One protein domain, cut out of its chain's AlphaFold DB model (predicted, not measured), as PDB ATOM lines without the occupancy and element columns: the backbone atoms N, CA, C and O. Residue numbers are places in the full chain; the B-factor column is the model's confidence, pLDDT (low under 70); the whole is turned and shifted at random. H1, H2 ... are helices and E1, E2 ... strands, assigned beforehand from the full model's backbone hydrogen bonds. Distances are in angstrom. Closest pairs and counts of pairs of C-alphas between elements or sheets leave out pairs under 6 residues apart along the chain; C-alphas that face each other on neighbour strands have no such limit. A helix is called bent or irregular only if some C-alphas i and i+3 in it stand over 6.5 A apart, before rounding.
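AT A GLANCE: This is residues 251 to 331 and 361 to 368 of the 612 residues of an uncharacterized protein of Rhizophagus irregularis (UniProt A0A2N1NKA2). A long twisted hairpin, E2 and E3, is widened by short strands E1 and E4 into one sheet, with helices H1 and H2 across one face. Printed are 89 residues with two named helices and four named strands, ordered E1, H1, H2, E2, E3, E4, class mixed; the sheet runs E2, E3, E1, E4, antiparallel. It is only just compact, close to loose, with radius of gyration of the C-alphas 14.2 A, spanning 46 by 28 by 19 A.

IN THESE COORDINATES: Find C-alpha 308 at (-4.923, 5.605, -15.496); E3 runs 31.9 A to residue 318. E2, residues 293 to 303, 26.4 A, bends by 64 degrees at 296. E1 is residues 251 to 254, E4 365 to 367, H1 257 to 264. H2, residues 268 to 285, 25.7 A, ends at (19.384, 18.964, -17.155).

HOW THE PARTS SIT: Look at N 299 and O 312, 2.9 A, within hydrogen-bond range in the hairpin E2 and E3; also within range are N 253 and O 313, 2.9 A, of the antiparallel neighbours E1 and E3, and N 252 and O 366, 2.7 A, of the antiparallel neighbours E1 and E4. E1, H1 H2, E2 form a split strand-helix-strand unit, two strands that run the same way in the sheet with E3 between them and the helices between them along the chain; its crossover is right-handed. H1's closest C-alpha pair to E3 is Thr 260 and Leu 311, 5.6 A; H2's to E2 is Lys 279 and Ile 293, 6.5 A. In H1 and H2 every O i to N i+4 pair is within hydrogen-bond range.

THE WHOLE: The farthest C-alphas, Asp 307 and Glu 322, are 46.4 A apart. Residues 332 to 360 are cut out, a 19.2 A gap between C-alphas 331 and 361. Of the links printed whole, none is long. Residues 303 to 306 have pLDDT under 70.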
ATOM      1  N   GLY A 251       9.411  19.457  -4.617       91.06
ATOM      2  CA  GLY A 251       8.579  19.471  -5.810       91.06
ATOM      3  C   GLY A 251       8.214  18.057  -6.236       91.06
ATOM      4  O   GLY A 251       8.925  17.099  -5.940       91.06
ATOM      5  N   ILE A 252       7.088  17.931  -6.917       92.00
ATOM      6  CA  ILE A 252       6.512  16.680  -7.381       92.00
ATOM      7  C   ILE A 252       6.536  16.706  -8.899       92.00
ATOM      8  O   ILE A 252       6.041  17.646  -9.526       92.00
ATOM      9  N   LEU A 253       7.116  15.664  -9.477       94.25
ATOM     10  CA  LEU A 253       7.016  15.377 -10.899       94.25
ATOM     11  C   LEU A 253       6.093  14.189 -11.119       94.25
ATOM     12  O   LEU A 253       5.962  13.325 -10.254       94.25
ATOM     13  N   ARG A 254       5.473  14.144 -12.291       93.69
ATOM     14  CA  ARG A 254       4.595  13.056 -12.710       93.69
ATOM     15  C   ARG A 254       5.170  12.409 -13.958       93.69
ATOM     16  O   ARG A 254       5.640  13.121 -14.844       93.69
ATOM     17  N   LEU A 255       5.150  11.083 -14.033       95.50
ATOM     18  CA  LEU A 255       5.411  10.383 -15.287       95.50
ATOM     19  C   LEU A 255       4.138  10.344 -16.133       95.50
ATOM     20  O   LEU A 255       3.034  10.203 -15.612       95.50
ATOM     21  N   ASN A 256       4.296  10.432 -17.450       93.75
ATOM     22  CA  ASN A 256       3.197  10.211 -18.382       93.75
ATOM     23  C   ASN A 256       2.734   8.724 -18.346       93.75
ATOM     24  O   ASN A 256       3.396   7.882 -17.720       93.75
ATOM     25  N   PRO A 257       1.607   8.365 -18.997       92.62
ATOM     26  CA  PRO A 257       1.099   6.991 -18.970       92.62
ATOM     27  C   PRO A 257       2.112   5.943 -19.459       92.62
ATOM     28  O   PRO A 257       2.243   4.877 -18.859       92.62
ATOM     29  N   GLU A 258       2.877   6.259 -20.509       93.19
ATOM     30  CA  GLU A 258       3.899   5.367 -21.072       93.19
ATOM     31  C   GLU A 258       5.032   5.107 -20.068       93.19
ATOM     32  O   GLU A 258       5.351   3.956 -19.771       93.19
ATOM     33  N   GLY A 259       5.577   6.164 -19.462       93.81
ATOM     34  CA  GLY A 259       6.621   6.072 -18.446       93.81
ATOM     35  C   GLY A 259       6.168   5.347 -17.189       93.81
ATOM     36  O   GLY A 259       6.920   4.536 -16.649       93.81
ATOM     37  N   THR A 260       4.931   5.577 -16.745       94.31
ATOM     38  CA  THR A 260       4.368   4.856 -15.594       94.31
ATOM     39  C   THR A 260       4.232   3.364 -15.901       94.31
ATOM     40  O   THR A 260       4.610   2.516 -15.087       94.31
ATOM     41  N   GLN A 261       3.778   3.014 -17.108       92.75
ATOM     42  CA  GLN A 261       3.674   1.625 -17.536       92.75
ATOM     43  C   GLN A 261       5.049   0.948 -17.635       92.75
ATOM     44  O   GLN A 261       5.196  -0.197 -17.199       92.75
ATOM     45  N   GLU A 262       6.061   1.620 -18.184       93.88
ATOM     46  CA  GLU A 262       7.436   1.107 -18.229       93.88
ATOM     47  C   GLU A 262       8.011   0.903 -16.823       93.88
ATOM     48  O   GLU A 262       8.539  -0.170 -16.530       93.88
ATOM     49  N   PHE A 263       7.834   1.881 -15.933       94.31
ATOM     50  CA  PHE A 263       8.304   1.809 -14.552       94.31
ATOM     51  C   PHE A 263       7.638   0.672 -13.764       94.31
ATOM     52  O   PHE A 263       8.310  -0.046 -13.021       94.31
ATOM     53  N   SER A 264       6.333   0.452 -13.950       91.19
ATOM     54  CA  SER A 264       5.581  -0.582 -13.221       91.19
ATOM     55  C   SER A 264       6.124  -2.003 -13.444       91.19
ATOM     56  O   SER A 264       6.060  -2.834 -12.534       91.19
ATOM     57  N   LYS A 265       6.725  -2.257 -14.618       94.56
ATOM     58  CA  LYS A 265       7.333  -3.542 -15.008       94.56
ATOM     59  C   LYS A 265       8.668  -3.813 -14.310       94.56
ATOM     60  O   LYS A 265       9.138  -4.950 -14.340       94.56
ATOM     61  N   LEU A 266       9.291  -2.794 -13.716       94.56
ATOM     62  CA  LEU A 266      10.577  -2.927 -13.037       94.56
ATOM     63  C   LEU A 266      10.420  -3.654 -11.700       94.56
ATOM     64  O   LEU A 266       9.484  -3.406 -10.929       94.56
ATOM     65  N   ASP A 267      11.393  -4.512 -11.402       94.12
ATOM     66  CA  ASP A 267      11.549  -5.119 -10.087       94.12
ATOM     67  C   ASP A 267      12.116  -4.106  -9.073       94.12
ATOM     68  O   ASP A 267      12.416  -2.952  -9.388       94.12
ATOM     69  N   LYS A 268      12.274  -4.524  -7.813       92.44
ATOM     70  CA  LYS A 268      12.752  -3.632  -6.745       92.44
ATOM     71  C   LYS A 268      14.122  -3.008  -7.055       92.44
ATOM     72  O   LYS A 268      14.353  -1.853  -6.701       92.44
ATOM     73  N   ASN A 269      15.022  -3.754  -7.695       94.69
ATOM     74  CA  ASN A 269      16.354  -3.258  -8.038       94.69
ATOM     75  C   ASN A 269      16.288  -2.266  -9.201       94.69
ATOM     76  O   ASN A 269      16.833  -1.171  -9.079       94.69
ATOM     77  N   GLY A 270      15.545  -2.595 -10.260       94.94
ATOM     78  CA  GLY A 270      15.332  -1.713 -11.403       94.94
ATOM     79  C   GLY A 270      14.671  -0.394 -11.010       94.94
ATOM     80  O   GLY A 270      15.080   0.658 -11.489       94.94
ATOM     81  N   ARG A 271      13.717  -0.409 -10.067       93.69
ATOM     82  CA  ARG A 271      13.111   0.824  -9.527       93.69
ATOM     83  C   ARG A 271      14.129   1.702  -8.794       93.69
ATOM     84  O   ARG A 271      14.146   2.915  -8.983       93.69
ATOM     85  N   ASN A 272      15.010   1.105  -7.989       93.50
ATOM     86  CA  ASN A 272      16.068   1.851  -7.301       93.50
ATOM     87  C   ASN A 272      17.083   2.450  -8.286       93.50
ATOM     88  O   ASN A 272      17.511   3.591  -8.104       93.50
ATOM     89  N   GLU A 273      17.460   1.703  -9.327       96.31
ATOM     90  CA  GLU A 273      18.328   2.210 -10.393       96.31
ATOM     91  C   GLU A 273      17.663   3.347 -11.166       96.31
ATOM     92  O   GLU A 273      18.294   4.384 -11.363       96.31
ATOM     93  N   PHE A 274      16.383   3.197 -11.516       96.38
ATOM     94  CA  PHE A 274      15.601   4.238 -12.173       96.38
ATOM     95  C   PHE A 274      15.670   5.557 -11.398       96.38
ATOM     96  O   PHE A 274      16.081   6.570 -11.955       96.38
ATOM     97  N   PHE A 275      15.373   5.549 -10.095       95.12
ATOM     98  CA  PHE A 275      15.416   6.775  -9.290       95.12
ATOM     99  C   PHE A 275      16.825   7.357  -9.145       95.12
ATOM    100  O   PHE A 275      16.985   8.581  -9.132       95.12
ATOM    101  N   LYS A 276      17.849   6.501  -9.049       95.12
ATOM    102  CA  LYS A 276      19.250   6.931  -8.986       95.12
ATOM    103  C   LYS A 276      19.663   7.662 -10.264       95.12
ATOM    104  O   LYS A 276      20.247   8.738 -10.173       95.12
ATOM    105  N   PHE A 277      19.372   7.094 -11.431       95.75
ATOM    106  CA  PHE A 277      19.744   7.704 -12.707       95.75
ATOM    107  C   PHE A 277      18.855   8.893 -13.064       95.75
ATOM    108  O   PHE A 277      19.375   9.903 -13.517       95.75
ATOM    109  N   MET A 278      17.560   8.851 -12.741       95.94
ATOM    110  CA  MET A 278      16.672  10.005 -12.896       95.94
ATOM    111  C   MET A 278      17.179  11.217 -12.108       95.94
ATOM    112  O   MET A 278      17.207  12.323 -12.635       95.94
ATOM    113  N   LYS A 279      17.648  11.018 -10.868       95.25
ATOM    114  CA  LYS A 279      18.278  12.083 -10.072       95.25
ATOM    115  C   LYS A 279      19.490  12.699 -10.791       95.25
ATOM    116  O   LYS A 279      19.600  13.922 -10.837       95.25
ATOM    117  N   ILE A 280      20.389  11.866 -11.320       94.44
ATOM    118  CA  ILE A 280      21.594  12.315 -12.042       94.44
ATOM    119  C   ILE A 280      21.202  13.069 -13.319       94.44
ATOM    120  O   ILE A 280      21.775  14.105 -13.644       94.44
ATOM    121  N   ASP A 281      20.194  12.582 -14.033       95.00
ATOM    122  CA  ASP A 281      19.786  13.177 -15.301       95.00
ATOM    123  C   ASP A 281      19.042  14.500 -15.106       95.00
ATOM    124  O   ASP A 281      19.252  15.445 -15.869       95.00
ATOM    125  N   LEU A 282      18.245  14.613 -14.038       95.62
ATOM    126  CA  LEU A 282      17.699  15.890 -13.587       95.62
ATOM    127  C   LEU A 282      18.836  16.867 -13.269       95.62
ATOM    128  O   LEU A 282      18.828  17.984 -13.782       95.62
ATOM    129  N   SER A 283      19.844  16.442 -12.499       93.56
ATOM    130  CA  SER A 283      20.953  17.314 -12.100       93.56
ATOM    131  C   SER A 283      21.765  17.815 -13.303       93.56
ATOM    132  O   SER A 283      22.139  18.985 -13.338       93.56
ATOM    133  N   LYS A 284      21.954  16.983 -14.336       91.44
ATOM    134  CA  LYS A 284      22.550  17.379 -15.627       91.44
ATOM    135  C   LYS A 284      21.665  18.344 -16.428       91.44
ATOM    136  O   LYS A 284      22.174  19.280 -17.050       91.44
ATOM    137  N   GLY A 285      20.347  18.131 -16.429       91.12
ATOM    138  CA  GLY A 285      19.384  18.964 -17.155       91.12
ATOM    139  C   GLY A 285      19.276  20.398 -16.617       91.12
ATOM    140  O   GLY A 285      19.374  21.350 -17.397       91.12
ATOM    141  N   ILE A 286      19.140  20.559 -15.296       90.81
ATOM    142  CA  ILE A 286      19.022  21.851 -14.578       90.81
ATOM    143  C   ILE A 286      20.336  22.306 -13.922       90.81
ATOM    144  O   ILE A 286      20.340  22.836 -12.814       90.81
ATOM    145  N   PRO A 287      21.442  22.188 -14.660       87.88
ATOM    146  CA  PRO A 287      22.817  21.968 -14.202       87.88
ATOM    147  C   PRO A 287      23.061  22.380 -12.751       87.88
ATOM    148  O   PRO A 287      23.478  23.500 -12.442       87.88
ATOM    149  N   VAL A 288      22.786  21.431 -11.866       91.44
ATOM    150  CA  VAL A 288      22.946  21.545 -10.423       91.44
ATOM    151  C   VAL A 288      23.733  20.342  -9.927       91.44
ATOM    152  O   VAL A 288      23.702  19.266 -10.527       91.44
ATOM    153  N   ASP A 289      24.455  20.526  -8.832       91.50
ATOM    154  CA  ASP A 289      25.127  19.452  -8.118       91.50
ATOM    155  C   ASP A 289      24.135  18.332  -7.750       91.50
ATOM    156  O   ASP A 289      23.057  18.584  -7.199       91.50
ATOM    157  N   ASP A 290      24.492  17.075  -8.035       91.00
ATOM    158  CA  ASP A 290      23.628  15.922  -7.744       91.00
ATOM    159  C   ASP A 290      23.326  15.794  -6.240       91.00
ATOM    160  O   ASP A 290      22.257  15.333  -5.840       91.00
ATOM    161  N   SER A 291      24.225  16.283  -5.388       91.19
ATOM    162  CA  SER A 291      24.097  16.343  -3.938       91.19
ATOM    163  C   SER A 291      23.002  17.297  -3.466       91.19
ATOM    164  O   SER A 291      22.741  17.356  -2.272       91.19
ATOM    165  N   ARG A 292      22.349  18.044  -4.359       92.19
ATOM    166  CA  ARG A 292      21.251  18.948  -3.995       92.19
ATOM    167  C   ARG A 292      19.869  18.382  -4.281       92.19
ATOM    168  O   ARG A 292      18.896  18.936  -3.783       92.19
ATOM    169  N   ILE A 293      19.765  17.307  -5.065       93.94
ATOM    170  CA  ILE A 293      18.488  16.690  -5.441       93.94
ATOM    171  C   ILE A 293      18.340  15.346  -4.726       93.94
ATOM    172  O   ILE A 293      19.178  14.453  -4.874       93.94
ATOM    173  N   TYR A 294      17.244  15.152  -3.998       91.06
ATOM    174  CA  TYR A 294      16.961  13.905  -3.286       91.06
ATOM    175  C   TYR A 294      15.543  13.437  -3.542       91.06
ATOM    176  O   TYR A 294      14.602  14.203  -3.367       91.06
ATOM    177  N   LYS A 295      15.372  12.162  -3.890       91.00
ATOM    178  CA  LYS A 295      14.042  11.557  -3.865       91.00
ATOM    179  C   LYS A 295      13.558  11.480  -2.415       91.00
ATOM    180  O   LYS A 295      14.277  10.969  -1.557       91.00
ATOM    181  N   VAL A 296      12.345  11.960  -2.175       86.50
ATOM    182  CA  VAL A 296      11.654  11.905  -0.882       86.50
ATOM    183  C   VAL A 296      10.710  10.710  -0.850       86.50
ATOM    184  O   VAL A 296      10.842   9.855   0.018       86.50
ATOM    185  N   ASP A 297       9.798  10.627  -1.820       82.06
ATOM    186  CA  ASP A 297       8.753   9.603  -1.870       82.06
ATOM    187  C   ASP A 297       8.262   9.377  -3.308       82.06
ATOM    188  O   ASP A 297       8.635  10.129  -4.214       82.06
ATOM    189  N   ASP A 298       7.470   8.331  -3.519       84.12
ATOM    190  CA  ASP A 298       6.722   8.079  -4.748       84.12
ATOM    191  C   ASP A 298       5.345   7.470  -4.448       84.12
ATOM    192  O   ASP A 298       5.224   6.545  -3.649       84.12
ATOM    193  N   ILE A 299       4.305   7.997  -5.093       80.88
ATOM    194  CA  ILE A 299       2.918   7.545  -4.936       80.88
ATOM    195  C   ILE A 299       2.260   7.378  -6.306       80.88
ATOM    196  O   ILE A 299       2.705   7.967  -7.291       80.88
ATOM    197  N   TYR A 300       1.190   6.591  -6.365       78.19
ATOM    198  CA  TYR A 300       0.333   6.510  -7.546       78.19
ATOM    199  C   TYR A 300      -0.900   7.382  -7.329       78.19
ATOM    200  O   TYR A 300      -1.543   7.293  -6.285       78.19
ATOM    201  N   GLU A 301      -1.221   8.218  -8.313       77.19
ATOM    202  CA  GLU A 301      -2.456   9.002  -8.358       77.19
ATOM    203  C   GLU A 301      -3.315   8.507  -9.519       77.19
ATOM    204  O   GLU A 301      -2.812   8.285 -10.621       77.19
ATOM    205  N   HIS A 302      -4.612   8.326  -9.280       72.25
ATOM    206  CA  HIS A 302      -5.550   7.976 -10.336       72.25
ATOM    207  C   HIS A 302      -5.966   9.237 -11.103       72.25
ATOM    208  O   HIS A 302      -6.645  10.108 -10.559       72.25
ATOM    209  N   ASP A 303      -5.557   9.336 -12.365       69.31
ATOM    210  CA  ASP A 303      -5.938  10.435 -13.242       69.31
ATOM    211  C   ASP A 303      -7.297  10.153 -13.892       69.31
ATOM    212  O   ASP A 303      -7.423   9.319 -14.790       69.31
ATOM    213  N   ILE A 304      -8.304  10.911 -13.458       65.06
ATOM    214  CA  ILE A 304      -9.698  10.817 -13.911       65.06
ATOM    215  C   ILE A 304      -9.821  11.087 -15.421       65.06
ATOM    216  O   ILE A 304     -10.720  10.562 -16.076       65.06
ATOM    217  N   VAL A 305      -8.935  11.911 -15.999       69.44
ATOM    218  CA  VAL A 305      -9.004  12.282 -17.423       69.44
ATOM    219  C   VAL A 305      -8.532  11.138 -18.315       69.44
ATOM    220  O   VAL A 305      -9.093  10.922 -19.391       69.44
ATOM    221  N   THR A 306      -7.495  10.421 -17.886       65.62
ATOM    222  CA  THR A 306      -6.882   9.331 -18.658       65.62
ATOM    223  C   THR A 306      -7.320   7.939 -18.202       65.62
ATOM    224  O   THR A 306      -6.961   6.968 -18.864       65.62
ATOM    225  N   ASP A 307      -8.104   7.844 -17.119       75.38
ATOM    226  CA  ASP A 307      -8.504   6.599 -16.446       75.38
ATOM    227  C   ASP A 307      -7.290   5.691 -16.171       75.38
ATOM    228  O   ASP A 307      -7.282   4.491 -16.453       75.38
ATOM    229  N   SER A 308      -6.197   6.297 -15.693       76.44
ATOM    230  CA  SER A 308      -4.923   5.605 -15.496       76.44
ATOM    231  C   SER A 308      -4.244   6.002 -14.190       76.44
ATOM    232  O   SER A 308      -4.340   7.140 -13.737       76.44
ATOM    233  N   GLU A 309      -3.566   5.043 -13.558       84.44
ATOM    234  CA  GLU A 309      -2.681   5.336 -12.430       84.44
ATOM    235  C   GLU A 309      -1.376   5.932 -12.960       84.44
ATOM    236  O   GLU A 309      -0.686   5.311 -13.772       84.44
ATOM    237  N   LEU A 310      -1.033   7.130 -12.488       88.94
ATOM    238  CA  LEU A 310       0.183   7.849 -12.844       88.94
ATOM    239  C   LEU A 310       1.135   7.899 -11.653       88.94
ATOM    240  O   LEU A 310       0.723   8.153 -10.521       88.94
ATOM    241  N   LEU A 311       2.424   7.673 -11.912       90.94
ATOM    242  CA  LEU A 311       3.453   7.739 -10.879       90.94
ATOM    243  C   LEU A 311       3.843   9.194 -10.606       90.94
ATOM    244  O   LEU A 311       4.353   9.886 -11.494       90.94
ATOM    245  N   LEU A 312       3.669   9.625  -9.361       91.44
ATOM    246  CA  LEU A 312       4.165  10.889  -8.834       91.44
ATOM    247  C   LEU A 312       5.425  10.630  -8.015       91.44
ATOM    248  O   LEU A 312       5.463   9.726  -7.183       91.44
ATOM    249  N   ILE A 313       6.459  11.436  -8.235       92.94
ATOM    250  CA  ILE A 313       7.754  11.307  -7.568       92.94
ATOM    251  C   ILE A 313       8.106  12.645  -6.927       92.94
ATOM    252  O   ILE A 313       8.201  13.674  -7.597       92.94
ATOM    253  N   SER A 314       8.334  12.619  -5.621       91.44
ATOM    254  CA  SER A 314       8.684  13.798  -4.834       91.44
ATOM    255  C   SER A 314      10.199  13.948  -4.755       91.44
ATOM    256  O   SER A 314      10.901  13.035  -4.315       91.44
ATOM    257  N   TYR A 315      10.701  15.122  -5.123       93.50
ATOM    258  CA  TYR A 315      12.107  15.496  -5.047       93.50
ATOM    259  C   TYR A 315      12.305  16.717  -4.156       93.50
ATOM    260  O   TYR A 315      11.659  17.747  -4.327       93.50
ATOM    261  N   ARG A 316      13.246  16.610  -3.221       91.81
ATOM    262  CA  ARG A 316      13.746  17.704  -2.397       91.81
ATOM    263  C   ARG A 316      14.951  18.353  -3.075       91.81
ATOM    264  O   ARG A 316      15.861  17.645  -3.502       91.81
ATOM    265  N   ILE A 317      14.941  19.680  -3.136       93.06
ATOM    266  CA  ILE A 317      16.017  20.542  -3.622       93.06
ATOM    267  C   ILE A 317      16.560  21.332  -2.433       93.06
ATOM    268  O   ILE A 317      15.866  22.195  -1.889       93.06
ATOM    269  N   ASP A 318      17.796  21.037  -2.043       90.19
ATOM    270  CA  ASP A 318      18.487  21.705  -0.939       90.19
ATOM    271  C   ASP A 318      19.222  22.972  -1.388       90.19
ATOM    272  O   ASP A 318      19.461  23.193  -2.579       90.19
ATOM    273  N   LEU A 319      19.585  23.821  -0.427       88.12
ATOM    274  CA  LEU A 319      20.475  24.966  -0.632       88.12
ATOM    275  C   LEU A 319      21.875  24.536  -1.116       88.12
ATOM    276  O   LEU A 319      22.263  23.380  -0.942       88.12
ATOM    277  N   PRO A 320      22.633  25.436  -1.769       87.94
ATOM    278  CA  PRO A 320      23.995  25.130  -2.177       87.94
ATOM    279  C   PRO A 320      24.951  25.144  -0.983       87.94
ATOM    280  O   PRO A 320      24.989  26.114  -0.226       87.94
ATOM    281  N   ASP A 321      25.800  24.123  -0.893       83.88
ATOM    282  CA  ASP A 321      26.947  24.116   0.016       83.88
ATOM    283  C   ASP A 321      28.099  24.986  -0.532       83.88
ATOM    284  O   ASP A 321      28.095  25.434  -1.689       83.88
ATOM    285  N   GLU A 322      29.149  25.202   0.273       79.56
ATOM    286  CA  GLU A 322      30.345  25.966  -0.133       79.56
ATOM    287  C   GLU A 322      31.003  25.408  -1.405       79.56
ATOM    288  O   GLU A 322      31.435  26.182  -2.260       79.56
ATOM    289  N   ASN A 323      30.984  24.085  -1.585       83.62
ATOM    290  CA  ASN A 323      31.621  23.398  -2.712       83.62
ATOM    291  C   ASN A 323      30.746  23.297  -3.973       83.62
ATOM    292  O   ASN A 323      31.259  22.921  -5.022       83.62
ATOM    293  N   CYS A 324      29.449  23.620  -3.892       85.81
ATOM    294  CA  CYS A 324      28.545  23.502  -5.039       85.81
ATOM    295  C   CYS A 324      28.920  24.490  -6.148       85.81
ATOM    296  O   CYS A 324      29.114  25.678  -5.858       85.81
ATOM    297  N   PHE A 325      28.988  24.037  -7.402       84.06
ATOM    298  CA  PHE A 325      29.267  24.939  -8.529       84.06
ATOM    299  C   PHE A 325      28.061  25.836  -8.831       84.06
ATOM    300  O   PHE A 325      28.215  27.006  -9.184       84.06
ATOM    301  N   ASN A 326      26.850  25.302  -8.655       85.81
ATOM    302  CA  ASN A 326      25.622  26.052  -8.827       85.81
ATOM    303  C   ASN A 326      25.244  26.719  -7.496       85.81
ATOM    304  O   ASN A 326      24.937  26.043  -6.514       85.81
ATOM    305  N   LYS A 327      25.248  28.059  -7.470       84.12
ATOM    306  CA  LYS A 327      24.929  28.871  -6.283       84.12
ATOM    307  C   LYS A 327      23.482  29.369  -6.229       84.12
ATOM    308  O   LYS A 327      23.169  30.195  -5.376       84.12
ATOM    309  N   LYS A 328      22.602  28.874  -7.102       84.56
ATOM    310  CA  LYS A 328      21.179  29.230  -7.085       84.56
ATOM    311  C   LYS A 328      20.505  28.757  -5.807       84.56
ATOM    312  O   LYS A 328      20.810  27.669  -5.300       84.56
ATOM    313  N   SER A 329      19.540  29.536  -5.337       86.81
ATOM    314  CA  SER A 329      18.613  29.120  -4.291       86.81
ATOM    315  C   SER A 329      17.809  27.885  -4.721       86.81
ATOM    316  O   SER A 329      17.685  27.559  -5.904       86.81
ATOM    317  N   SER A 330      17.244  27.177  -3.744       88.62
ATOM    318  CA  SER A 330      16.337  26.047  -3.986       88.62
ATOM    319  C   SER A 330      15.120  26.453  -4.835       88.62
ATOM    320  O   SER A 330      14.645  25.665  -5.652       88.62
ATOM    321  N   LYS A 331      14.657  27.702  -4.692       87.69
ATOM    322  CA  LYS A 331      13.547  28.293  -5.455       87.69
ATOM    323  C   LYS A 331      13.879  28.543  -6.913       87.69
ATOM    324  O   LYS A 331      13.125  28.102  -7.768       87.69
ATOM    325  N   LYS A 361       5.047  16.781 -19.222       93.44
ATOM    326  CA  LYS A 361       5.197  18.217 -19.487       93.44
ATOM    327  C   LYS A 361       3.967  19.041 -19.103       93.44
ATOM    328  O   LYS A 361       4.106  20.185 -18.667       93.44
ATOM    329  N   GLY A 362       2.765  18.480 -19.262       91.12
ATOM    330  CA  GLY A 362       1.511  19.155 -18.923       91.12
ATOM    331  C   GLY A 362       1.373  19.350 -17.415       91.12
ATOM    332  O   GLY A 362       0.979  20.430 -16.954       91.12
ATOM    333  N   TYR A 363       1.786  18.340 -16.646       90.94
ATOM    334  CA  TYR A 363       1.814  18.403 -15.186       90.94
ATOM    335  C   TYR A 363       2.865  19.382 -14.656       90.94
ATOM    336  O   TYR A 363       2.568  20.145 -13.735       90.94
ATOM    337  N   GLY A 364       4.054  19.426 -15.265       92.94
ATOM    338  CA  GLY A 364       5.161  20.276 -14.817       92.94
ATOM    339  C   GLY A 364       5.849  19.755 -13.552       92.94
ATOM    340  O   GLY A 364       5.765  18.574 -13.225       92.94
ATOM    341  N   PHE A 365       6.528  20.651 -12.831       93.81
ATOM    342  CA  PHE A 365       7.095  20.364 -11.511       93.81
ATOM    343  C   PHE A 365       6.333  21.164 -10.460       93.81
ATOM    344  O   PHE A 365       6.476  22.382 -10.378       93.81
ATOM    345  N   GLN A 366       5.465  20.485  -9.714       89.31
ATOM    346  CA  GLN A 366       4.536  21.116  -8.781       89.31
ATOM    347  C   GLN A 366       5.164  21.237  -7.405       89.31
ATOM    348  O   GLN A 366       5.685  20.261  -6.877       89.31
ATOM    349  N   ARG A 367       5.106  22.413  -6.786       84.00
ATOM    350  CA  ARG A 367       5.567  22.579  -5.408       84.00
ATOM    351  C   ARG A 367       4.686  21.726  -4.501       84.00
ATOM    352  O   ARG A 367       3.480  21.940  -4.444       84.00
ATOM    353  N   SER A 368       5.298  20.794  -3.778       73.44
ATOM    354  CA  SER A 368       4.637  20.181  -2.636       73.44
ATOM    355  C   SER A 368       4.614  21.222  -1.530       73.44
ATOM    356  O   SER A 368       5.661  21.681  -1.062       73.44
TER     357      SER A 368